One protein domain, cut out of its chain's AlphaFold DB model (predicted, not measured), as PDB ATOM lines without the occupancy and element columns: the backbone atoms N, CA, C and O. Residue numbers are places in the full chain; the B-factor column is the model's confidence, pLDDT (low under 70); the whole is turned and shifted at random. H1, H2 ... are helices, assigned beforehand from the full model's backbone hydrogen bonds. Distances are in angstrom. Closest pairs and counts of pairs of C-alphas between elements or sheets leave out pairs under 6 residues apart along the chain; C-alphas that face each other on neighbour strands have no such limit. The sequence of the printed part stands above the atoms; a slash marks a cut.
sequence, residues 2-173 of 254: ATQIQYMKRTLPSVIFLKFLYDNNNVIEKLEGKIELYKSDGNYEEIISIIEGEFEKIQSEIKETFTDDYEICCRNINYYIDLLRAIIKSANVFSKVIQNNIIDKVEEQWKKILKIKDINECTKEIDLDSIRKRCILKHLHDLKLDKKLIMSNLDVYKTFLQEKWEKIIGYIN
ATOM      1  N   ALA A   2       6.067  29.981  -8.308       73.62
ATOM      2  CA  ALA A   2       4.832  29.568  -7.605       73.62
ATOM      3  C   ALA A   2       3.672  29.124  -8.532       73.62
ATOM      4  O   ALA A   2       3.072  28.075  -8.324       73.62
ATOM      5  N   THR A   3       3.405  29.857  -9.620       77.44
ATOM      6  CA  THR A   3       2.364  29.493 -10.605       77.44
ATOM      7  C   THR A   3       2.659  28.180 -11.341       77.44
ATOM      8  O   THR A   3       1.739  27.440 -11.670       77.44
ATOM      9  N   GLN A   4       3.936  27.868 -11.585       81.00
ATOM     10  CA  GLN A   4       4.355  26.625 -12.243       81.00
ATOM     11  C   GLN A   4       4.270  25.433 -11.282       81.00
ATOM     12  O   GLN A   4       3.821  24.366 -11.686       81.00
ATOM     13  N   ILE A   5       4.610  25.632 -10.004       80.31
ATOM     14  CA  ILE A   5       4.430  24.622  -8.949       80.31
ATOM     15  C   ILE A   5       2.943  24.300  -8.785       80.31
ATOM     16  O   ILE A   5       2.554  23.135  -8.794       80.31
ATOM     17  N   GLN A   6       2.087  25.323  -8.716       79.38
ATOM     18  CA  GLN A   6       0.641  25.130  -8.627       79.38
ATOM     19  C   GLN A   6       0.069  24.415  -9.858       79.38
ATOM     20  O   GLN A   6      -0.861  23.620  -9.736       79.38
ATOM     21  N   TYR A   7       0.625  24.665 -11.045       81.44
ATOM     22  CA  TYR A   7       0.274  23.915 -12.247       81.44
ATOM     23  C   TYR A   7       0.693  22.441 -12.136       81.44
ATOM     24  O   TYR A   7      -0.128  21.562 -12.399       81.44
ATOM     25  N   MET A   8       1.917  22.144 -11.684       80.62
ATOM     26  CA  MET A   8       2.376  20.762 -11.470       80.62
ATOM     27  C   MET A   8       1.503  20.019 -10.455       80.62
ATOM     28  O   MET A   8       1.010  18.937 -10.756       80.62
ATOM     29  N   LYS A   9       1.184  20.643  -9.315       77.81
ATOM     30  CA  LYS A   9       0.274  20.092  -8.290       77.81
ATOM     31  C   LYS A   9      -1.115  19.707  -8.823       77.81
ATOM     32  O   LYS A   9      -1.841  18.974  -8.164       77.81
ATOM     33  N   ARG A  10      -1.498  20.198 -10.005       78.31
ATOM     34  CA  ARG A  10      -2.786  19.920 -10.660       78.31
ATOM     35  C   ARG A  10      -2.695  18.982 -11.856       78.31
ATOM     36  O   ARG A  10      -3.736  18.569 -12.364       78.31
ATOM     37  N   THR A  11      -1.487  18.717 -12.347       82.56
ATOM     38  CA  THR A  11      -1.260  18.049 -13.637       82.56
ATOM     39  C   THR A  11      -0.348  16.835 -13.550       82.56
ATOM     40  O   THR A  11      -0.398  16.010 -14.461       82.56
ATOM     41  N   LEU A  12       0.443  16.689 -12.479       87.00
ATOM     42  CA  LEU A  12       1.248  15.493 -12.257       87.00
ATOM     43  C   LEU A  12       0.328  14.262 -12.131       87.00
ATOM     44  O   LEU A  12      -0.588  14.260 -11.301       87.00
ATOM     45  N   PRO A  13       0.551  13.202 -12.926       85.19
ATOM     46  CA  PRO A  13      -0.193  11.956 -12.793       85.19
ATOM     47  C   PRO A  13      -0.139  11.382 -11.372       85.19
ATOM     48  O   PRO A  13      -1.138  10.861 -10.883       85.19
ATOM     49  N   SER A  14       0.991  11.537 -10.676       85.62
ATOM     50  CA  SER A  14       1.180  11.045  -9.307       85.62
ATOM     51  C   SER A  14       0.295  11.708  -8.245       85.62
ATOM     52  O   SER A  14       0.054  11.114  -7.188       85.62
ATOM     53  N   VAL A  15      -0.199  12.924  -8.508       77.44
ATOM     54  CA  VAL A  15      -1.034  13.707  -7.578       77.44
ATOM     55  C   VAL A  15      -2.470  13.863  -8.053       77.44
ATOM     56  O   VAL A  15      -3.249  14.533  -7.384       77.44
ATOM     57  N   ILE A  16      -2.855  13.256  -9.180       69.81
ATOM     58  CA  ILE A  16      -4.175  13.476  -9.787       69.81
ATOM     59  C   ILE A  16      -5.326  13.116  -8.834       69.81
ATOM     60  O   ILE A  16      -6.303  13.853  -8.742       69.81
ATOM     61  N   PHE A  17      -5.160  12.063  -8.031       68.06
ATOM     62  CA  PHE A  17      -6.122  11.663  -6.997       68.06
ATOM     63  C   PHE A  17      -6.103  12.562  -5.763       68.06
ATOM     64  O   PHE A  17      -7.031  12.541  -4.972       68.06
ATOM     65  N   LEU A  18      -5.046  13.347  -5.591       71.12
ATOM     66  CA  LEU A  18      -4.889  14.336  -4.532       71.12
ATOM     67  C   LEU A  18      -5.150  15.750  -5.049       71.12
ATOM     68  O   LEU A  18      -4.925  16.715  -4.326       71.12
ATOM     69  N   LYS A  19      -5.630  15.900  -6.290       71.69
ATOM     70  CA  LYS A  19      -5.846  17.205  -6.913       71.69
ATOM     71  C   LYS A  19      -6.767  18.080  -6.068       71.69
ATOM     72  O   LYS A  19      -6.503  19.269  -5.940       71.69
ATOM     73  N   PHE A  20      -7.775  17.496  -5.418       66.94
ATOM     74  CA  PHE A  20      -8.667  18.208  -4.496       66.94
ATOM     75  C   PHE A  20      -7.938  18.804  -3.272       66.94
ATOM     76  O   PHE A  20      -8.415  19.791  -2.723       66.94
ATOM     77  N   LEU A  21      -6.775  18.271  -2.863       65.62
ATOM     78  CA  LEU A  21      -5.939  18.891  -1.825       65.62
ATOM     79  C   LEU A  21      -5.345  20.223  -2.290       65.62
ATOM     80  O   LEU A  21      -5.086  21.100  -1.469       65.62
ATOM     81  N   TYR A  22      -5.133  20.367  -3.598       65.75
ATOM     82  CA  TYR A  22      -4.457  21.503  -4.223       65.75
ATOM     83  C   TYR A  22      -5.411  22.432  -5.000       65.75
ATOM     84  O   TYR A  22      -5.049  23.566  -5.331       65.75
ATOM     85  N   ASP A  23      -6.621  21.972  -5.318       66.19
ATOM     86  CA  ASP A  23      -7.673  22.735  -5.987       66.19
ATOM     87  C   ASP A  23      -8.581  23.447  -4.987       66.19
ATOM     88  O   ASP A  23      -8.770  22.988  -3.869       66.19
ATOM     89  N   ASN A  24      -9.128  24.592  -5.425       54.56
ATOM     90  CA  ASN A  24     -10.135  25.407  -4.743       54.56
ATOM     91  C   ASN A  24     -10.141  25.261  -3.221       54.56
ATOM     92  O   ASN A  24     -10.993  24.558  -2.667       54.56
ATOM     93  N   ASN A  25      -9.295  26.080  -2.574       55.91
ATOM     94  CA  ASN A  25      -9.288  26.306  -1.128       55.91
ATOM     95  C   ASN A  25      -8.458  25.215  -0.398       55.91
ATOM     96  O   ASN A  25      -9.018  24.417   0.359       55.91
ATOM     97  N   ASN A  26      -7.136  25.220  -0.672       74.25
ATOM     98  CA  ASN A  26      -6.108  24.253  -0.249       74.25
ATOM     99  C   ASN A  26      -6.313  23.820   1.207       74.25
ATOM    100  O   ASN A  26      -6.177  24.606   2.145       74.25
ATOM    101  N   VAL A  27      -6.671  22.551   1.375       76.06
ATOM    102  CA  VAL A  27      -6.996  21.943   2.669       76.06
ATOM    103  C   VAL A  27      -5.853  22.082   3.655       76.06
ATOM    104  O   VAL A  27      -6.082  22.369   4.826       76.06
ATOM    105  N   ILE A  28      -4.628  21.887   3.168       80.25
ATOM    106  CA  ILE A  28      -3.424  21.970   3.981       80.25
ATOM    107  C   ILE A  28      -3.243  23.406   4.470       80.25
ATOM    108  O   ILE A  28      -3.124  23.609   5.670       80.25
ATOM    109  N   GLU A  29      -3.348  24.402   3.588       82.94
ATOM    110  CA  GLU A  29      -3.260  25.819   3.981       82.94
ATOM    111  C   GLU A  29      -4.358  26.219   4.975       82.94
ATOM    112  O   GLU A  29      -4.091  26.925   5.945       82.94
ATOM    113  N   LYS A  30      -5.599  25.755   4.772       84.00
ATOM    114  CA  LYS A  30      -6.697  26.011   5.717       84.00
ATOM    115  C   LYS A  30      -6.426  25.403   7.081       84.00
ATOM    116  O   LYS A  30      -6.637  26.064   8.094       84.00
ATOM    117  N   LEU A  31      -6.014  24.138   7.095       85.06
ATOM    118  CA  LEU A  31      -5.704  23.417   8.317       85.06
ATOM    119  C   LEU A  31      -4.579  24.133   9.063       85.06
ATOM    120  O   LEU A  31      -4.727  24.424  10.243       85.06
ATOM    121  N   GLU A  32      -3.502  24.488   8.370       86.50
ATOM    122  CA  GLU A  32      -2.366  25.197   8.953       86.50
ATOM    123  C   GLU A  32      -2.743  26.571   9.482       86.50
ATOM    124  O   GLU A  32      -2.467  26.859  10.642       86.50
ATOM    125  N   GLY A  33      -3.475  27.373   8.709       86.31
ATOM    126  CA  GLY A  33      -3.948  28.673   9.181       86.31
ATOM    127  C   GLY A  33      -4.837  28.557  10.424       86.31
ATOM    128  O   GLY A  33      -4.777  29.400  11.317       86.31
ATOM    129  N   LYS A  34      -5.646  27.495  10.538       86.56
ATOM    130  CA  LYS A  34      -6.449  27.237  11.745       86.56
ATOM    131  C   LYS A  34      -5.626  26.756  12.926       86.56
ATOM    132  O   LYS A  34      -5.906  27.159  14.052       86.56
ATOM    133  N   ILE A  35      -4.620  25.928  12.675       87.12
ATOM    134  CA  ILE A  35      -3.659  25.489  13.682       87.12
ATOM    135  C   ILE A  35      -2.886  26.697  14.227       87.12
ATOM    136  O   ILE A  35      -2.812  26.865  15.437       87.12
ATOM    137  N   GLU A  36      -2.370  27.579  13.372       84.94
ATOM    138  CA  GLU A  36      -1.626  28.778  13.788       84.94
ATOM    139  C   GLU A  36      -2.463  29.737  14.642       84.94
ATOM    140  O   GLU A  36      -1.959  30.355  15.580       84.94
ATOM    141  N   LEU A  37      -3.759  29.853  14.341       85.44
ATOM    142  CA  LEU A  37      -4.698  30.679  15.101       85.44
ATOM    143  C   LEU A  37      -5.193  30.013  16.391       85.44
ATOM    144  O   LEU A  37      -5.923  30.650  17.161       85.44
ATOM    145  N   TYR A  38      -4.824  28.753  16.634       81.81
ATOM    146  CA  TYR A  38      -5.226  28.039  17.831       81.81
ATOM    147  C   TYR A  38      -4.661  28.726  19.077       81.81
ATOM    148  O   TYR A  38      -3.456  28.914  19.235       81.81
ATOM    149  N   LYS A  39      -5.557  29.089  19.993       70.44
ATOM    150  CA  LYS A  39      -5.212  29.594  21.326       70.44
ATOM    151  C   LYS A  39      -5.417  28.464  22.329       70.44
ATOM    152  O   LYS A  39      -6.277  27.621  22.105       70.44
ATOM    153  N   SER A  40      -4.682  28.466  23.442       65.44
ATOM    154  CA  SER A  40      -4.761  27.435  24.498       65.44
ATOM    155  C   SER A  40      -6.177  27.172  25.026       65.44
ATOM    156  O   SER A  40      -6.455  26.079  25.510       65.44
ATOM    157  N   ASP A  41      -7.065  28.158  24.888       60.28
ATOM    158  CA  ASP A  41      -8.461  28.131  25.340       60.28
ATOM    159  C   ASP A  41      -9.439  27.924  24.161       60.28
ATOM    160  O   ASP A  41     -10.655  28.055  24.294       60.28
ATOM    161  N   GLY A  42      -8.895  27.674  22.968       61.88
ATOM    162  CA  GLY A  42      -9.606  27.537  21.708       61.88
ATOM    163  C   GLY A  42     -10.208  26.151  21.524       61.88
ATOM    164  O   GLY A  42      -9.666  25.128  21.954       61.88
ATOM    165  N   ASN A  43     -11.339  26.116  20.830       72.31
ATOM    166  CA  ASN A  43     -12.026  24.888  20.481       72.31
ATOM    167  C   ASN A  43     -11.387  24.258  19.225       72.31
ATOM    168  O   ASN A  43     -11.409  24.858  18.151       72.31
ATOM    169  N   TYR A  44     -10.815  23.056  19.352       83.50
ATOM    170  CA  TYR A  44     -10.234  22.305  18.226       83.50
ATOM    171  C   TYR A  44     -11.297  21.573  17.381       83.50
ATOM    172  O   TYR A  44     -10.952  20.918  16.397       83.50
ATOM    173  N   GLU A  45     -12.587  21.710  17.714       85.88
ATOM    174  CA  GLU A  45     -13.706  21.204  16.907       85.88
ATOM    175  C   GLU A  45     -13.699  21.761  15.482       85.88
ATOM    176  O   GLU A  45     -14.067  21.044  14.559       85.88
ATOM    177  N   GLU A  46     -13.239  22.998  15.259       86.56
ATOM    178  CA  GLU A  46     -13.158  23.547  13.898       86.56
ATOM    179  C   GLU A  46     -12.099  22.817  13.056       86.56
ATOM    180  O   GLU A  46     -12.329  22.522  11.885       86.56
ATOM    181  N   ILE A  47     -10.964  22.451  13.664       87.56
ATOM    182  CA  ILE A  47      -9.935  21.626  13.015       87.56
ATOM    183  C   ILE A  47     -10.500  20.244  12.686       87.56
ATOM    184  O   ILE A  47     -10.304  19.748  11.578       87.56
ATOM    185  N   ILE A  48     -11.242  19.642  13.621       89.19
ATOM    186  CA  ILE A  48     -11.928  18.367  13.391       89.19
ATOM    187  C   ILE A  48     -12.924  18.491  12.238       89.19
ATOM    188  O   ILE A  48     -12.890  17.666  11.336       89.19
ATOM    189  N   SER A  49     -13.755  19.530  12.226       89.44
ATOM    190  CA  SER A  49     -14.757  19.767  11.184       89.44
ATOM    191  C   SER A  49     -14.122  19.899   9.795       89.44
ATOM    192  O   SER A  49     -14.618  19.310   8.835       89.44
ATOM    193  N   ILE A  50     -12.983  20.600   9.693       87.75
ATOM    194  CA  ILE A  50     -12.197  20.668   8.454       87.75
ATOM    195  C   ILE A  50     -11.722  19.273   8.059       87.75
ATOM    196  O   ILE A  50     -11.951  18.863   6.930       87.75
ATOM    197  N   ILE A  51     -11.102  18.522   8.972       86.69
ATOM    198  CA  ILE A  51     -10.633  17.161   8.684       86.69
ATOM    199  C   ILE A  51     -11.800  16.289   8.196       86.69
ATOM    200  O   ILE A  51     -11.710  15.692   7.129       86.69
ATOM    201  N   GLU A  52     -12.916  16.240   8.920       89.12
ATOM    202  CA  GLU A  52     -14.071  15.413   8.558       89.12
ATOM    203  C   GLU A  52     -14.635  15.759   7.178       89.12
ATOM    204  O   GLU A  52     -14.806  14.856   6.358       89.12
ATOM    205  N   GLY A  53     -14.840  17.047   6.886       86.62
ATOM    206  CA  GLY A  53     -15.357  17.482   5.587       86.62
ATOM    207  C   GLY A  53     -14.440  17.122   4.413       86.62
ATOM    208  O   GLY A  53     -14.911  16.892   3.301       86.62
ATOM    209  N   GLU A  54     -13.129  17.023   4.634       82.56
ATOM    210  CA  GLU A  54     -12.178  16.636   3.585       82.56
ATOM    211  C   GLU A  54     -12.120  15.121   3.391       82.56
ATOM    212  O   GLU A  54     -12.065  14.638   2.259       82.56
ATOM    213  N   PHE A  55     -12.240  14.353   4.474       85.06
ATOM    214  CA  PHE A  55     -12.409  12.906   4.380       85.06
ATOM    215  C   PHE A  55     -13.717  12.523   3.675       85.06
ATOM    216  O   PHE A  55     -13.734  11.531   2.952       85.06
ATOM    217  N   GLU A  56     -14.794  13.300   3.814       85.81
ATOM    218  CA  GLU A  56     -16.028  13.092   3.041       85.81
ATOM    219  C   GLU A  56     -15.804  13.258   1.532       85.81
ATOM    220  O   GLU A  56     -16.252  12.414   0.749       85.81
ATOM    221  N   LYS A  57     -15.052  14.283   1.111       82.81
ATOM    222  CA  LYS A  57     -14.700  14.467  -0.307       82.81
ATOM    223  C   LYS A  57     -13.850  13.317  -0.832       82.81
ATOM    224  O   LYS A  57     -14.149  12.797  -1.901       82.81
ATOM    225  N   ILE A  58     -12.853  12.875  -0.061       80.44
ATOM    226  CA  ILE A  58     -12.030  11.705  -0.408       80.44
ATOM    227  C   ILE A  58     -12.908  10.471  -0.609       80.44
ATOM    228  O   ILE A  58     -12.754   9.749  -1.590       80.44
ATOM    229  N   GLN A  59     -13.857  10.232   0.297       82.25
ATOM    230  CA  GLN A  59     -14.780   9.108   0.171       82.25
ATOM    231  C   GLN A  59     -15.649   9.206  -1.090       82.25
ATOM    232  O   GLN A  59     -15.909   8.172  -1.706       82.25
ATOM    233  N   SER A  60     -16.110  10.404  -1.471       82.94
ATOM    234  CA  SER A  60     -16.873  10.604  -2.715       82.94
ATOM    235  C   SER A  60     -16.013  10.316  -3.940       82.94
ATOM    236  O   SER A  60     -16.406   9.515  -4.784       82.94
ATOM    237  N   GLU A  61     -14.800  10.869  -3.982       78.38
ATOM    238  CA  GLU A  61     -13.862  10.684  -5.090       78.38
ATOM    239  C   GLU A  61     -13.549   9.195  -5.298       78.38
ATOM    240  O   GLU A  61     -13.707   8.668  -6.393       78.38
ATOM    241  N   ILE A  62     -13.228   8.464  -4.224       78.44
ATOM    242  CA  ILE A  62     -12.988   7.012  -4.270       78.44
ATOM    243  C   ILE A  62     -14.237   6.242  -4.739       78.44
ATOM    244  O   ILE A  62     -14.154   5.192  -5.383       78.44
ATOM    245  N   LYS A  63     -15.447   6.711  -4.439       79.62
ATOM    246  CA  LYS A  63     -16.660   6.054  -4.948       79.62
ATOM    247  C   LYS A  63     -16.862   6.313  -6.439       79.62
ATOM    248  O   LYS A  63     -17.271   5.386  -7.138       79.62
ATOM    249  N   GLU A  64     -16.538   7.504  -6.922       77.88
ATOM    250  CA  GLU A  64     -16.816   7.943  -8.293       77.88
ATOM    251  C   GLU A  64     -15.739   7.532  -9.300       77.88
ATOM    252  O   GLU A  64     -16.071   7.034 -10.373       77.88
ATOM    253  N   THR A  65     -14.458   7.696  -8.967       70.50
ATOM    254  CA  THR A  65     -13.353   7.558  -9.936       70.50
ATOM    255  C   THR A  65     -12.643   6.210  -9.883       70.50
ATOM    256  O   THR A  65     -11.836   5.894 -10.753       70.50
ATOM    257  N   PHE A  66     -12.949   5.391  -8.878       68.75
ATOM    258  CA  PHE A  66     -12.152   4.214  -8.557       68.75
ATOM    259  C   PHE A  66     -12.715   2.922  -9.153       68.75
ATOM    260  O   PHE A  66     -13.697   2.391  -8.633       68.75
ATOM    261  N   THR A  67     -12.114   2.408 -10.226       62.75
ATOM    262  CA  THR A  67     -12.508   1.114 -10.816       62.75
ATOM    263  C   THR A  67     -11.441   0.034 -10.641       62.75
ATOM    264  O   THR A  67     -11.801  -1.017 -10.130       62.75
ATOM    265  N   ASP A  68     -10.155   0.301 -10.942       63.50
ATOM    266  CA  ASP A  68      -9.098  -0.741 -10.948       63.50
ATOM    267  C   ASP A  68      -7.689  -0.302 -10.453       63.50
ATOM    268  O   ASP A  68      -6.788  -1.131 -10.353       63.50
ATOM    269  N   ASP A  69      -7.456   0.966 -10.084       72.38
ATOM    270  CA  ASP A  69      -6.107   1.494  -9.746       72.38
ATOM    271  C   ASP A  69      -5.713   1.364  -8.259       72.38
ATOM    272  O   ASP A  69      -5.066   2.236  -7.667       72.38
ATOM    273  N   TYR A  70      -6.119   0.267  -7.627       76.06
ATOM    274  CA  TYR A  70      -6.150   0.089  -6.172       76.06
ATOM    275  C   TYR A  70      -4.894   0.538  -5.414       76.06
ATOM    276  O   TYR A  70      -4.961   1.350  -4.484       76.06
ATOM    277  N   GLU A  71      -3.724   0.099  -5.861       80.00
ATOM    278  CA  GLU A  71      -2.474   0.414  -5.183       80.00
ATOM    279  C   GLU A  71      -2.123   1.911  -5.209       80.00
ATOM    280  O   GLU A  71      -1.552   2.442  -4.252       80.00
ATOM    281  N   ILE A  72      -2.448   2.617  -6.301       80.88
ATOM    282  CA  ILE A  72      -2.184   4.059  -6.423       80.88
ATOM    283  C   ILE A  72      -3.000   4.813  -5.373       80.88
ATOM    284  O   ILE A  72      -2.497   5.743  -4.739       80.88
ATOM    285  N   CYS A  73      -4.232   4.377  -5.133       80.75
ATOM    286  CA  CYS A  73      -5.092   4.927  -4.095       80.75
ATOM    287  C   CYS A  73      -4.587   4.645  -2.695       80.75
ATOM    288  O   CYS A  73      -4.439   5.601  -1.931       80.75
ATOM    289  N   CYS A  74      -4.202   3.401  -2.386       82.88
ATOM    290  CA  CYS A  74      -3.564   3.095  -1.105       82.88
ATOM    291  C   CYS A  74      -2.388   4.035  -0.835       82.88
ATOM    292  O   CYS A  74      -2.307   4.656   0.225       82.88
ATOM    293  N   ARG A  75      -1.485   4.180  -1.812       86.50
ATOM    294  CA  ARG A  75      -0.299   5.035  -1.695       86.50
ATOM    295  C   ARG A  75      -0.665   6.510  -1.502       86.50
ATOM    296  O   ARG A  75      -0.069   7.173  -0.654       86.50
ATOM    297  N   ASN A  76      -1.647   7.024  -2.243       86.12
ATOM    298  CA  ASN A  76      -2.083   8.418  -2.143       86.12
ATOM    299  C   ASN A  76      -2.768   8.736  -0.814       86.12
ATOM    300  O   ASN A  76      -2.468   9.768  -0.211       86.12
ATOM    301  N   ILE A  77      -3.650   7.865  -0.329       84.50
ATOM    302  CA  ILE A  77      -4.363   8.154   0.914       84.50
ATOM    303  C   ILE A  77      -3.460   7.938   2.127       84.50
ATOM    304  O   ILE A  77      -3.483   8.755   3.046       84.50
ATOM    305  N   ASN A  78      -2.596   6.916   2.107       87.75
ATOM    306  CA  ASN A  78      -1.567   6.760   3.135       87.75
ATOM    307  C   ASN A  78      -0.680   8.010   3.216       87.75
ATOM    308  O   ASN A  78      -0.512   8.555   4.303       87.75
ATOM    309  N   TYR A  79      -0.208   8.523   2.072       89.94
ATOM    310  CA  TYR A  79       0.538   9.784   2.023       89.94
ATOM    311  C   TYR A  79      -0.247  10.946   2.644       89.94
ATOM    312  O   TYR A  79       0.299  11.680   3.466       89.94
ATOM    313  N   TYR A  80      -1.526  11.111   2.293       87.69
ATOM    314  CA  TYR A  80      -2.341  12.198   2.839       87.69
ATOM    315  C   TYR A  80      -2.469  12.115   4.365       87.69
ATOM    316  O   TYR A  80      -2.353  13.122   5.061       87.69
ATOM    317  N   ILE A  81      -2.656  10.914   4.903       88.94
ATOM    318  CA  ILE A  81      -2.774  10.715   6.348       88.94
ATOM    319  C   ILE A  81      -1.446  10.952   7.058       88.94
ATOM    320  O   ILE A  81      -1.428  11.572   8.122       88.94
ATOM    321  N   ASP A  82      -0.349  10.473   6.477       92.12
ATOM    322  CA  ASP A  82       0.993  10.691   7.009       92.12
ATOM    323  C   ASP A  82       1.323  12.198   7.013       92.12
ATOM    324  O   ASP A  82       1.842  12.713   8.006       92.12
ATOM    325  N   LEU A  83       0.901  12.941   5.978       91.62
ATOM    326  CA  LEU A  83       1.008  14.400   5.905       91.62
ATOM    327  C   LEU A  83       0.171  15.112   6.979       91.62
ATOM    328  O   LEU A  83       0.691  15.983   7.676       91.62
ATOM    329  N   LEU A  84      -1.106  14.746   7.147       90.19
ATOM    330  CA  LEU A  84      -1.963  15.328   8.188       90.19
ATOM    331  C   LEU A  84      -1.380  15.098   9.581       90.19
ATOM    332  O   LEU A  84      -1.333  16.015  10.400       90.19
ATOM    333  N   ARG A  85      -0.906  13.878   9.847       90.81
ATOM    334  CA  ARG A  85      -0.269  13.530  11.116       90.81
ATOM    335  C   ARG A  85       0.982  14.369  11.350       90.81
ATOM    336  O   ARG A  85       1.143  14.881  12.455       90.81
ATOM    337  N   ALA A  86       1.823  14.531  10.332       91.88
ATOM    338  CA  ALA A  86       3.006  15.373  10.415       91.88
ATOM    339  C   ALA A  86       2.639  16.827  10.743       91.88
ATOM    340  O   ALA A  86       3.190  17.390  11.682       91.88
ATOM    341  N   ILE A  87       1.643  17.404  10.064       90.94
ATOM    342  CA  ILE A  87       1.155  18.764  10.345       90.94
ATOM    343  C   ILE A  87       0.672  18.890  11.797       90.94
ATOM    344  O   ILE A  87       1.096  19.794  12.511       90.94
ATOM    345  N   ILE A  88      -0.170  17.963  12.269       90.31
ATOM    346  CA  ILE A  88      -0.738  18.007  13.628       90.31
ATOM    347  C   ILE A  88       0.334  17.790  14.707       90.31
ATOM    348  O   ILE A  88       0.266  18.406  15.770       90.31
ATOM    349  N   LYS A  89       1.312  16.904  14.478       88.06
ATOM    350  CA  LYS A  89       2.386  16.627  15.447       88.06
ATOM    351  C   LYS A  89       3.430  17.733  15.497       88.06
ATOM    352  O   LYS A  89       3.868  18.077  16.593       88.06
ATOM    353  N   SER A  90       3.782  18.297  14.347       86.81
ATOM    354  CA  SER A  90       4.730  19.410  14.246       86.81
ATOM    355  C   SER A  90       4.120  20.739  14.700       86.81
ATOM    356  O   SER A  90       4.846  21.673  15.034       86.81
ATOM    357  N   ALA A  91       2.790  20.823  14.772       82.50
ATOM    358  CA  ALA A  91       2.077  21.939  15.370       82.50
ATOM    359  C   ALA A  91       2.355  22.025  16.883       82.50
ATOM    360  O   ALA A  91       1.657  21.429  17.710       82.50
ATOM    361  N   ASN A  92       3.360  22.818  17.259       79.00
ATOM    362  CA  ASN A  92       3.771  23.080  18.646       79.00
ATOM    363  C   ASN A  92       2.797  24.006  19.419       79.00
ATOM    364  O   ASN A  92       3.181  24.707  20.351       79.00
ATOM    365  N   VAL A  93       1.534  24.053  18.996       84.94
ATOM    366  CA  VAL A  93       0.463  24.881  19.578       84.94
ATOM    367  C   VAL A  93      -0.522  24.059  20.410       84.94
ATOM    368  O   VAL A  93      -1.253  24.601  21.234       84.94
ATOM    369  N   PHE A  94      -0.541  22.739  20.218       84.31
ATOM    370  CA  PHE A  94      -1.436  21.826  20.921       84.31
ATOM    371  C   PHE A  94      -0.734  21.157  22.097       84.31
ATOM    372  O   PHE A  94       0.424  20.749  22.007       84.31
ATOM    373  N   SER A  95      -1.478  20.917  23.177       87.75
ATOM    374  CA  SER A  95      -1.037  19.938  24.170       87.75
ATOM    375  C   SER A  95      -0.984  18.542  23.539       87.75
ATOM    376  O   SER A  95      -1.742  18.225  22.618       87.75
ATOM    377  N   LYS A  96      -0.136  17.656  24.075       88.12
ATOM    378  CA  LYS A  96      -0.026  16.266  23.598       88.12
ATOM    379  C   LYS A  96      -1.374  15.529  23.594       88.12
ATOM    380  O   LYS A  96      -1.616  14.707  22.716       88.12
ATOM    381  N   VAL A  97      -2.249  15.845  24.552       88.50
ATOM    382  CA  VAL A  97      -3.606  15.285  24.645       88.50
ATOM    383  C   VAL A  97      -4.456  15.730  23.456       88.50
ATOM    384  O   VAL A  97      -5.051  14.891  22.790       88.50
ATOM    385  N   ILE A  98      -4.459  17.028  23.136       88.69
ATOM    386  CA  ILE A  98      -5.223  17.561  22.000       88.69
ATOM    387  C   ILE A  98      -4.684  17.005  20.680       88.69
ATOM    388  O   ILE A  98      -5.468  16.553  19.850       88.69
ATOM    389  N   GLN A  99      -3.357  16.952  20.504       89.81
ATOM    390  CA  GLN A  99      -2.758  16.336  19.314       89.81
ATOM    391  C   GLN A  99      -3.229  14.892  19.127       89.81
ATOM    392  O   GLN A  99      -3.558  14.495  18.013       89.81
ATOM    393  N   ASN A 100      -3.240  14.100  20.203       89.50
ATOM    394  CA  ASN A 100      -3.689  12.714  20.142       89.50
ATOM    395  C   ASN A 100      -5.176  12.626  19.780       89.50
ATOM    396  O   ASN A 100      -5.505  11.892  18.862       89.50
ATOM    397  N   ASN A 101      -6.041  13.447  20.383       90.50
ATOM    398  CA  ASN A 101      -7.471  13.462  20.050       90.50
ATOM    399  C   ASN A 101      -7.732  13.787  18.568       90.50
ATOM    400  O   ASN A 101      -8.568  13.151  17.928       90.50
ATOM    401  N   ILE A 102      -7.018  14.769  18.003       91.44
ATOM    402  CA  ILE A 102      -7.159  15.119  16.580       91.44
ATOM    403  C   ILE A 102      -6.654  13.962  15.701       91.44
ATOM    404  O   ILE A 102      -7.303  13.607  14.719       91.44
ATOM    405  N   ILE A 103      -5.529  13.334  16.055       91.12
ATOM    406  CA  ILE A 103      -4.980  12.191  15.307       91.12
ATOM    407  C   ILE A 103      -5.915  10.983  15.359       91.12
ATOM    408  O   ILE A 103      -6.156  10.372  14.321       91.12
ATOM    409  N   ASP A 104      -6.488  10.677  16.521       91.06
ATOM    410  CA  ASP A 104      -7.472   9.602  16.678       91.06
ATOM    411  C   ASP A 104      -8.663   9.829  15.741       91.06
ATOM    412  O   ASP A 104      -9.184   8.889  15.133       91.06
ATOM    413  N   LYS A 105      -9.044  11.096  15.540       91.56
ATOM    414  CA  LYS A 105     -10.104  11.463  14.609       91.56
ATOM    415  C   LYS A 105      -9.720  11.259  13.143       91.56
ATOM    416  O   LYS A 105     -10.524  10.725  12.380       91.56
ATOM    417  N   VAL A 106      -8.493  11.613  12.754       89.88
ATOM    418  CA  VAL A 106      -7.947  11.297  11.418       89.88
ATOM    419  C   VAL A 106      -7.967   9.780  11.185       89.88
ATOM    420  O   VAL A 106      -8.359   9.312  10.116       89.88
ATOM    421  N   GLU A 107      -7.585   8.988  12.188       88.88
ATOM    422  CA  GLU A 107      -7.580   7.525  12.096       88.88
ATOM    423  C   GLU A 107      -8.981   6.917  12.016       88.88
ATOM    424  O   GLU A 107      -9.191   5.953  11.274       88.88
ATOM    425  N   GLU A 108      -9.956   7.475  12.735       89.62
ATOM    426  CA  GLU A 108     -11.361   7.081  12.627       89.62
ATOM    427  C   GLU A 108     -11.881   7.291  11.199       89.62
ATOM    428  O   GLU A 108     -12.495   6.391  10.619       89.62
ATOM    429  N   GLN A 109     -11.612   8.462  10.615       87.88
ATOM    430  CA  GLN A 109     -12.053   8.786   9.260       87.88
ATOM    431  C   GLN A 109     -11.344   7.924   8.207       87.88
ATOM    432  O   GLN A 109     -11.975   7.444   7.264       87.88
ATOM    433  N   TRP A 110     -10.064   7.614   8.412       85.12
ATOM    434  CA  TRP A 110      -9.341   6.674   7.559       85.12
ATOM    435  C   TRP A 110      -9.962   5.277   7.551       85.12
ATOM    436  O   TRP A 110     -10.207   4.713   6.486       85.12
ATOM    437  N   LYS A 111     -10.299   4.733   8.727       85.25
ATOM    438  CA  LYS A 111     -10.967   3.424   8.835       85.25
ATOM    439  C   LYS A 111     -12.301   3.380   8.087       85.25
ATOM    440  O   LYS A 111     -12.733   2.299   7.699       85.25
ATOM    441  N   LYS A 112     -12.974   4.521   7.898       85.81
ATOM    442  CA  LYS A 112     -14.189   4.607   7.070       85.81
ATOM    443  C   LYS A 112     -13.855   4.523   5.583       85.81
ATOM    444  O   LYS A 112     -14.555   3.813   4.871       85.81
ATOM    445  N   ILE A 113     -12.781   5.178   5.139       81.00
ATOM    446  CA  ILE A 113     -12.312   5.089   3.750       81.00
ATOM    447  C   ILE A 113     -11.902   3.660   3.388       81.00
ATOM    448  O   ILE A 113     -12.324   3.169   2.348       81.00
ATOM    449  N   LEU A 114     -11.142   2.976   4.249       77.38
ATOM    450  CA  LEU A 114     -10.672   1.607   3.990       77.38
ATOM    451  C   LEU A 114     -11.807   0.612   3.698       77.38
ATOM    452  O   LEU A 114     -11.628  -0.332   2.942       77.38
ATOM    453  N   LYS A 115     -13.001   0.852   4.255       79.81
ATOM    454  CA  LYS A 115     -14.190   0.012   4.039       79.81
ATOM    455  C   LYS A 115     -14.852   0.220   2.675       79.81
ATOM    456  O   LYS A 115     -15.785  -0.507   2.337       79.81
ATOM    457  N   ILE A 116     -14.456   1.238   1.917       76.62
ATOM    458  CA  ILE A 116     -15.014   1.515   0.595       76.62
ATOM    459  C   ILE A 116     -14.356   0.556  -0.400       76.62
ATOM    460  O   ILE A 116     -13.140   0.507  -0.461       76.62
ATOM    461  N   LYS A 117     -15.151  -0.181  -1.191       65.94
ATOM    462  CA  LYS A 117     -14.684  -0.992  -2.340       65.94
ATOM    463  C   LYS A 117     -13.560  -1.999  -2.032       65.94
ATOM    464  O   LYS A 117     -12.662  -2.171  -2.845       65.94
ATOM    465  N   ASP A 118     -13.602  -2.642  -0.866       63.06
ATOM    466  CA  ASP A 118     -12.574  -3.601  -0.434       63.06
ATOM    467  C   ASP A 118     -11.144  -3.039  -0.454       63.06
ATOM    468  O   ASP A 118     -10.171  -3.780  -0.565       63.06
ATOM    469  N   ILE A 119     -11.004  -1.736  -0.175       61.94
ATOM    470  CA  ILE A 119      -9.718  -1.065   0.076       61.94
ATOM    471  C   ILE A 119      -9.042  -1.559   1.384       61.94
ATOM    472  O   ILE A 119      -8.063  -1.016   1.889       61.94
ATOM    473  N   ASN A 120      -9.533  -2.664   1.943       57.44
ATOM    474  CA  ASN A 120      -9.044  -3.300   3.155       57.44
ATOM    475  C   ASN A 120      -7.625  -3.872   3.001       57.44
ATOM    476  O   ASN A 120      -6.940  -4.041   4.007       57.44
ATOM    477  N   GLU A 121      -7.162  -4.152   1.777       62.66
ATOM    478  CA  GLU A 121      -5.768  -4.552   1.526       62.66
ATOM    479  C   GLU A 121      -4.771  -3.392   1.754       62.66
ATOM    480  O   GLU A 121      -3.567  -3.626   1.827       62.66
ATOM    481  N   CYS A 122      -5.231  -2.137   1.900       71.88
ATOM    482  CA  CYS A 122      -4.376  -1.012   2.240       71.88
ATOM    483  C   CYS A 122      -4.038  -1.143   3.725       71.88
ATOM    484  O   CYS A 122      -4.706  -0.596   4.607       71.88
ATOM    485  N   THR A 123      -2.981  -1.883   4.018       65.81
ATOM    486  CA  THR A 123      -2.481  -2.035   5.377       65.81
ATOM    487  C   THR A 123      -1.827  -0.735   5.831       65.81
ATOM    488  O   THR A 123      -0.951  -0.188   5.154       65.81
ATOM    489  N   LYS A 124      -2.237  -0.235   7.001       69.69
ATOM    490  CA  LYS A 124      -1.611   0.920   7.645       69.69
ATOM    491  C   LYS A 124      -1.041   0.519   8.994       69.69
ATOM    492  O   LYS A 124      -1.753   0.483   9.995       69.69
ATOM    493  N   GLU A 125       0.263   0.306   9.015       81.69
ATOM    494  CA  GLU A 125       1.045   0.374  10.244       81.69
ATOM    495  C   GLU A 125       1.432   1.837  10.510       81.69
ATOM    496  O   GLU A 125       1.827   2.572   9.602       81.69
ATOM    497  N   ILE A 126       1.220   2.313  11.736       81.44
ATOM    498  CA  ILE A 126       1.327   3.744  12.084       81.44
ATOM    499  C   ILE A 126       2.660   4.123  12.736       81.44
ATOM    500  O   ILE A 126       2.830   5.271  13.153       81.44
ATOM    501  N   ASP A 127       3.571   3.168  12.881       89.69
ATOM    502  CA  ASP A 127       4.901   3.418  13.411       89.69
ATOM    503  C   ASP A 127       5.775   4.174  12.394       89.69
ATOM    504  O   ASP A 127       5.471   4.273  11.201       89.69
ATOM    505  N   LEU A 128       6.865   4.756  12.897       91.62
ATOM    506  CA  LEU A 128       7.752   5.588  12.090       91.62
ATOM    507  C   LEU A 128       8.449   4.799  10.978       91.62
ATOM    508  O   LEU A 128       8.680   5.372   9.917       91.62
ATOM    509  N   ASP A 129       8.785   3.524  11.195       92.44
ATOM    510  CA  ASP A 129       9.458   2.702  10.183       92.44
ATOM    511  C   ASP A 129       8.528   2.462   8.991       92.44
ATOM    512  O   ASP A 129       8.885   2.740   7.843       92.44
ATOM    513  N   SER A 130       7.281   2.092   9.271       92.19
ATOM    514  CA  SER A 130       6.259   1.888   8.249       92.19
ATOM    515  C   SER A 130       5.875   3.170   7.508       92.19
ATOM    516  O   SER A 130       5.696   3.131   6.289       92.19
ATOM    517  N   ILE A 131       5.808   4.329   8.180       92.94
ATOM    518  CA  ILE A 131       5.633   5.626   7.491       92.94
ATOM    519  C   ILE A 131       6.797   5.870   6.527       92.94
ATOM    520  O   ILE A 131       6.577   6.175   5.354       92.94
ATOM    521  N   ARG A 132       8.039   5.692   6.995       95.00
ATOM    522  CA  ARG A 132       9.229   5.943   6.179       95.00
ATOM    523  C   ARG A 132       9.275   5.050   4.935       95.00
ATOM    524  O   ARG A 132       9.487   5.543   3.826       95.00
ATOM    525  N   LYS A 133       8.999   3.753   5.092       94.50
ATOM    526  CA  LYS A 133       8.905   2.792   3.978       94.50
ATOM    527  C   LYS A 133       7.824   3.182   2.970       94.50
ATOM    528  O   LYS A 133       8.072   3.168   1.765       94.50
ATOM    529  N   ARG A 134       6.643   3.608   3.436       92.88
ATOM    530  CA  ARG A 134       5.577   4.095   2.544       92.88
ATOM    531  C   ARG A 134       5.978   5.343   1.767       92.88
ATOM    532  O   ARG A 134       5.659   5.424   0.582       92.88
ATOM    533  N   CYS A 135       6.673   6.295   2.392       94.62
ATOM    534  CA  CYS A 135       7.176   7.479   1.694       94.62
ATOM    535  C   CYS A 135       8.148   7.097   0.573       94.62
ATOM    536  O   CYS A 135       8.012   7.608  -0.535       94.62
ATOM    537  N   ILE A 136       9.067   6.157   0.830       94.88
ATOM    538  CA  ILE A 136      10.015   5.648  -0.173       94.88
ATOM    539  C   ILE A 136       9.276   5.015  -1.359       94.88
ATOM    540  O   ILE A 136       9.519   5.392  -2.507       94.88
ATOM    541  N   LEU A 137       8.333   4.105  -1.093       92.62
ATOM    542  CA  LEU A 137       7.540   3.455  -2.142       92.62
ATOM    543  C   LEU A 137       6.738   4.484  -2.949       92.62
ATOM    544  O   LEU A 137       6.799   4.499  -4.178       92.62
ATOM    545  N   LYS A 138       6.022   5.390  -2.270       92.81
ATOM    546  CA  LYS A 138       5.277   6.480  -2.917       92.81
ATOM    547  C   LYS A 138       6.188   7.311  -3.813       92.81
ATOM    548  O   LYS A 138       5.815   7.584  -4.947       92.81
ATOM    549  N   HIS A 139       7.365   7.696  -3.325       94.88
ATOM    550  CA  HIS A 139       8.321   8.507  -4.074       94.88
ATOM    551  C   HIS A 139       8.733   7.842  -5.387       94.88
ATOM    552  O   HIS A 139       8.583   8.444  -6.444       94.88
ATOM    553  N   LEU A 140       9.143   6.574  -5.345       92.50
ATOM    554  CA  LEU A 140       9.537   5.834  -6.546       92.50
ATOM    555  C   LEU A 140       8.395   5.691  -7.562       92.50
ATOM    556  O   LEU A 140       8.596   5.895  -8.762       92.50
ATOM    557  N   HIS A 141       7.183   5.371  -7.094       90.69
ATOM    558  CA  HIS A 141       6.011   5.297  -7.969       90.69
ATOM    559  C   HIS A 141       5.688   6.648  -8.609       90.69
ATOM    560  O   HIS A 141       5.370   6.700  -9.797       90.69
ATOM    561  N   ASP A 142       5.814   7.734  -7.853       92.19
ATOM    562  CA  ASP A 142       5.543   9.080  -8.349       92.19
ATOM    563  C   ASP A 142       6.556   9.503  -9.406       92.19
ATOM    564  O   ASP A 142       6.157   9.969 -10.469       92.19
ATOM    565  N   LEU A 143       7.846   9.242  -9.175       92.31
ATOM    566  CA  LEU A 143       8.897   9.485 -10.160       92.31
ATOM    567  C   LEU A 143       8.634   8.739 -11.478       92.31
ATOM    568  O   LEU A 143       8.794   9.312 -12.558       92.31
ATOM    569  N   LYS A 144       8.174   7.481 -11.414       89.75
ATOM    570  CA  LYS A 144       7.812   6.703 -12.612       89.75
ATOM    571  C   LYS A 144       6.612   7.303 -13.345       89.75
ATOM    572  O   LYS A 144       6.651   7.422 -14.571       89.75
ATOM    573  N   LEU A 145       5.561   7.674 -12.617       89.31
ATOM    574  CA  LEU A 145       4.344   8.263 -13.185       89.31
ATOM    575  C   LEU A 145       4.605   9.646 -13.798       89.31
ATOM    576  O   LEU A 145       4.080   9.971 -14.865       89.31
ATOM    577  N   ASP A 146       5.468  10.435 -13.162       91.50
ATOM    578  CA  ASP A 146       5.729  11.825 -13.521       91.50
ATOM    579  C   ASP A 146       6.893  11.998 -14.505       91.50
ATOM    580  O   ASP A 146       7.112  13.112 -14.982       91.50
ATOM    581  N   LYS A 147       7.616  10.923 -14.862       90.38
ATOM    582  CA  LYS A 147       8.848  10.925 -15.682       90.38
ATOM    583  C   LYS A 147       8.838  11.940 -16.831       90.38
ATOM    584  O   LYS A 147       9.773  12.722 -16.980       90.38
ATOM    585  N   LYS A 148       7.765  11.969 -17.630       87.75
ATOM    586  CA  LYS A 148       7.638  12.892 -18.775       87.75
ATOM    587  C   LYS A 148       7.586  14.368 -18.359       87.75
ATOM    588  O   LYS A 148       8.160  15.208 -19.043       87.75
ATOM    589  N   LEU A 149       6.886  14.684 -17.270       86.06
ATOM    590  CA  LEU A 149       6.737  16.049 -16.765       86.06
ATOM    591  C   LEU A 149       7.984  16.504 -16.002       86.06
ATOM    592  O   LEU A 149       8.373  17.661 -16.151       86.06
ATOM    593  N   ILE A 150       8.663  15.600 -15.289       86.75
ATOM    594  CA  ILE A 150       9.957  15.874 -14.641       86.75
ATOM    595  C   ILE A 150      10.962  16.387 -15.674       86.75
ATOM    596  O   ILE A 150      11.501  17.483 -15.529       86.75
ATOM    597  N   MET A 151      11.131  15.647 -16.777       84.31
ATOM    598  CA  MET A 151      12.065  15.995 -17.856       84.31
ATOM    599  C   MET A 151      11.775  17.354 -18.511       84.31
ATOM    600  O   MET A 151      12.659  17.925 -19.145       84.31
ATOM    601  N   SER A 152      10.554  17.879 -18.376       85.00
ATOM    602  CA  SER A 152      10.183  19.177 -18.941       85.00
ATOM    603  C   SER A 152      10.604  20.367 -18.072       85.00
ATOM    604  O   SER A 152      10.766  21.466 -18.604       85.00
ATOM    605  N   ASN A 153      10.768  20.182 -16.754       85.62
ATOM    606  CA  ASN A 153      11.113  21.264 -15.831       85.62
ATOM    607  C   ASN A 153      11.650  20.740 -14.480       85.62
ATOM    608  O   ASN A 153      10.921  20.658 -13.487       85.62
ATOM    609  N   LEU A 154      12.941  20.404 -14.456       89.19
ATOM    610  CA  LEU A 154      13.612  19.765 -13.317       89.19
ATOM    611  C   LEU A 154      13.630  20.637 -12.054       89.19
ATOM    612  O   LEU A 154      13.347  20.138 -10.966       89.19
ATOM    613  N   ASP A 155      13.911  21.936 -12.188       89.44
ATOM    614  CA  ASP A 155      14.011  22.846 -11.041       89.44
ATOM    615  C   ASP A 155      12.669  22.997 -10.322       89.44
ATOM    616  O   ASP A 155      12.598  22.914  -9.097       89.44
ATOM    617  N   VAL A 156      11.580  23.160 -11.082       89.69
ATOM    618  CA  VAL A 156      10.235  23.267 -10.502       89.69
ATOM    619  C   VAL A 156       9.825  21.951  -9.842       89.69
ATOM    620  O   VAL A 156       9.224  21.980  -8.767       89.69
ATOM    621  N   TYR A 157      10.174  20.806 -10.438       91.25
ATOM    622  CA  TYR A 157       9.872  19.507  -9.839       91.25
ATOM    623  C   TYR A 157      10.653  19.275  -8.540       91.25
ATOM    624  O   TYR A 157      10.085  18.793  -7.563       91.25
ATOM    625  N   LYS A 158      11.926  19.683  -8.485       92.12
ATOM    626  CA  LYS A 158      12.732  19.629  -7.260       92.12
ATOM    627  C   LYS A 158      12.096  20.441  -6.129       92.12
ATOM    628  O   LYS A 158      11.958  19.931  -5.020       92.12
ATOM    629  N   THR A 159      11.640  21.665  -6.409       92.00
ATOM    630  CA  THR A 159      10.913  22.469  -5.411       92.00
ATOM    631  C   THR A 159       9.610  21.793  -4.983       92.00
ATOM    632  O   THR A 159       9.286  21.778  -3.798       92.00
ATOM    633  N   PHE A 160       8.874  21.183  -5.917       91.19
ATOM    634  CA  PHE A 160       7.666  20.422  -5.594       91.19
ATOM    635  C   PHE A 160       7.953  19.232  -4.660       91.19
ATOM    636  O   PHE A 160       7.218  19.044  -3.692       91.19
ATOM    637  N   LEU A 161       9.016  18.455  -4.906       93.50
ATOM    638  CA  LEU A 161       9.425  17.352  -4.026       93.50
ATOM    639  C   LEU A 161       9.772  17.846  -2.621       93.50
ATOM    640  O   LEU A 161       9.379  17.214  -1.641       93.50
ATOM    641  N   GLN A 162      10.460  18.985  -2.521       92.81
ATOM    642  CA  GLN A 162      10.758  19.602  -1.232       92.81
ATOM    643  C   GLN A 162       9.470  19.940  -0.473       92.81
ATOM    644  O   GLN A 162       9.257  19.414   0.617       92.81
ATOM    645  N   GLU A 163       8.560  20.710  -1.079       89.62
ATOM    646  CA  GLU A 163       7.286  21.090  -0.449       89.62
ATOM    647  C   GLU A 163       6.424  19.878  -0.055       89.62
ATOM    648  O   GLU A 163       5.701  19.910   0.943       89.62
ATOM    649  N   LYS A 164       6.478  18.808  -0.853       90.56
ATOM    650  CA  LYS A 164       5.734  17.568  -0.625       90.56
ATOM    651  C   LYS A 164       6.229  16.814   0.609       90.56
ATOM    652  O   LYS A 164       5.417  16.319   1.388       90.56
ATOM    653  N   TRP A 165       7.545  16.689   0.771       94.62
ATOM    654  CA  TRP A 165       8.132  15.799   1.775       94.62
ATOM    655  C   TRP A 165       8.566  16.497   3.062       94.62
ATOM    656  O   TRP A 165       8.587  15.847   4.106       94.62
ATOM    657  N   GLU A 166       8.853  17.799   3.026       92.75
ATOM    658  CA  GLU A 166       9.474  18.549   4.128       92.75
ATOM    659  C   GLU A 166       8.765  18.376   5.473       92.75
ATOM    660  O   GLU A 166       9.404  18.065   6.479       92.75
ATOM    661  N   LYS A 167       7.432  18.483   5.499       91.25
ATOM    662  CA  LYS A 167       6.656  18.344   6.744       91.25
ATOM    663  C   LYS A 167       6.721  16.935   7.313       91.25
ATOM    664  O   LYS A 167       6.878  16.766   8.519       91.25
ATOM    665  N   ILE A 168       6.603  15.930   6.446       94.25
ATOM    666  CA  ILE A 168       6.659  14.523   6.845       94.25
ATOM    667  C   ILE A 168       8.058  14.195   7.367       94.25
ATOM    668  O   ILE A 168       8.171  13.631   8.450       94.25
ATOM    669  N   ILE A 169       9.107  14.603   6.647       93.88
ATOM    670  CA  ILE A 169      10.508  14.432   7.053       93.88
ATOM    671  C   ILE A 169      10.753  15.083   8.416       93.88
ATOM    672  O   ILE A 169      11.284  14.428   9.307       93.88
ATOM    673  N   GLY A 170      10.303  16.326   8.615       91.44
ATOM    674  CA  GLY A 170      10.435  17.028   9.894       91.44
ATOM    675  C   GLY A 170       9.738  16.323  11.063       91.44
ATOM    676  O   GLY A 170      10.172  16.460  12.202       91.44
ATOM    677  N   TYR A 171       8.692  15.539  10.792       90.12
ATOM    678  CA  TYR A 171       8.003  14.728  11.796       90.12
ATOM    679  C   TYR A 171       8.687  13.375  12.063       90.12
ATOM    680  O   TYR A 171       8.732  12.930  13.209       90.12
ATOM    681  N   ILE A 172       9.176  12.688  11.025       90.81
ATOM    682  CA  ILE A 172       9.649  11.297  11.144       90.81
ATOM    683  C   ILE A 172      11.158  11.158  11.312       90.81
ATOM    684  O   ILE A 172      11.607  10.077  11.704       90.81
ATOM    685  N   ASN A 173      11.953  12.177  10.993       88.31
ATOM    686  CA  ASN A 173      13.395  12.122  11.203       88.31
ATOM    687  C   ASN A 173      13.722  12.165  12.704       88.31
ATOM    688  O   ASN A 173      12.991  12.773  13.486       88.31
TER     689      ASN A 173
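This is residues 2 to 173 of the 254 residues of an uncharacterized protein of Plasmodium ovale wallikeri (UniProt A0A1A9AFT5). Four helices, H3, H4, H5 and H6, run roughly side by side with H5 in the core, and the hairpin of H8 and H9 crosses H5 steeply on one side. H2 packs on H5 and H8, H1 packs on H2 and H9, and the short H7 lies across one end of H4. The printed part has 172 residues, with nine named helices, H1 to H9 in chain order, and no named strand; its class is all helix. It is compact, with a radius of gyration of the C-alphas of 16.0 A, and rounded, spanning 49 by 37 by 33 A.

H8, residues 128 to 150, is the longest helix by residues and has a kink of 49 degrees near residue 144. Its residues 131 to 138 touch the hub, H5, residues 70 to 90, at a steep tilt of 60 degrees; the closest C-alphas, Arg 75 and Lys 138, are 5.9 A apart. H9, residues 154 to 172, has a kink of 39 degrees near residue 166 and forms a helical hairpin with H8. Residues 167 to 172 of H9 touch H5, closest at the C-alphas of Ala 86 and Ile 168, 5.2 A. H6, residues 96 to 114, forms a helical hairpin with H5 at a shallow tilt of 11 degrees, closest at C-alphas 88 and 99, 6.3 A. H4, residues 45 to 65, touches H6 the same way at 17 degrees, C-alphas 59 and 113 being closest at 5.9 A. H3, residues 27 to 36, forms a helical hairpin with H4, closest at C-alphas 31 and 47, 6.6 A. H2, residues 13 to 22, touches H8 at C-alphas 14 and 142, 4.9 A; H2 to H6 form a bundle, a group of helices packed together. H1, residues 2 to 11, touches H9, about perpendicular at 82 degrees, closest at C-alphas 5 and 156, 6.2 A. H7, residues 116 to 121, touches H4 at C-alphas 63 and 116, 7.4 A. Every O i to N i+4 pair is within hydrogen-bond range in H1, H3, H4, H5 and H6; the counts are 17 of 19 in H8, 13 of 15 in H9, 1 of 6 in H2 and 0 of 2 in H7, with O i to N i+3 counts of 5 of 7 in H2 and 1 of 3 in H7.

H1 begins at C-alpha 2 (4.832, 29.568, -7.605). H4 and H5 each measure 30.1 A, H8 28.7 A, H6 26.7 A and H9 26.2 A. H9 ends at C-alpha 172 (9.649, 11.297, 11.144).

The C-alphas farthest apart, Asp 41 and Lys 148, are 49.4 A apart. The printed part has no cut, and no link is long. Mean pLDDT of the printed part is 83.4; 21 residues are under 70, among them 20 to 25 and 117 to 121.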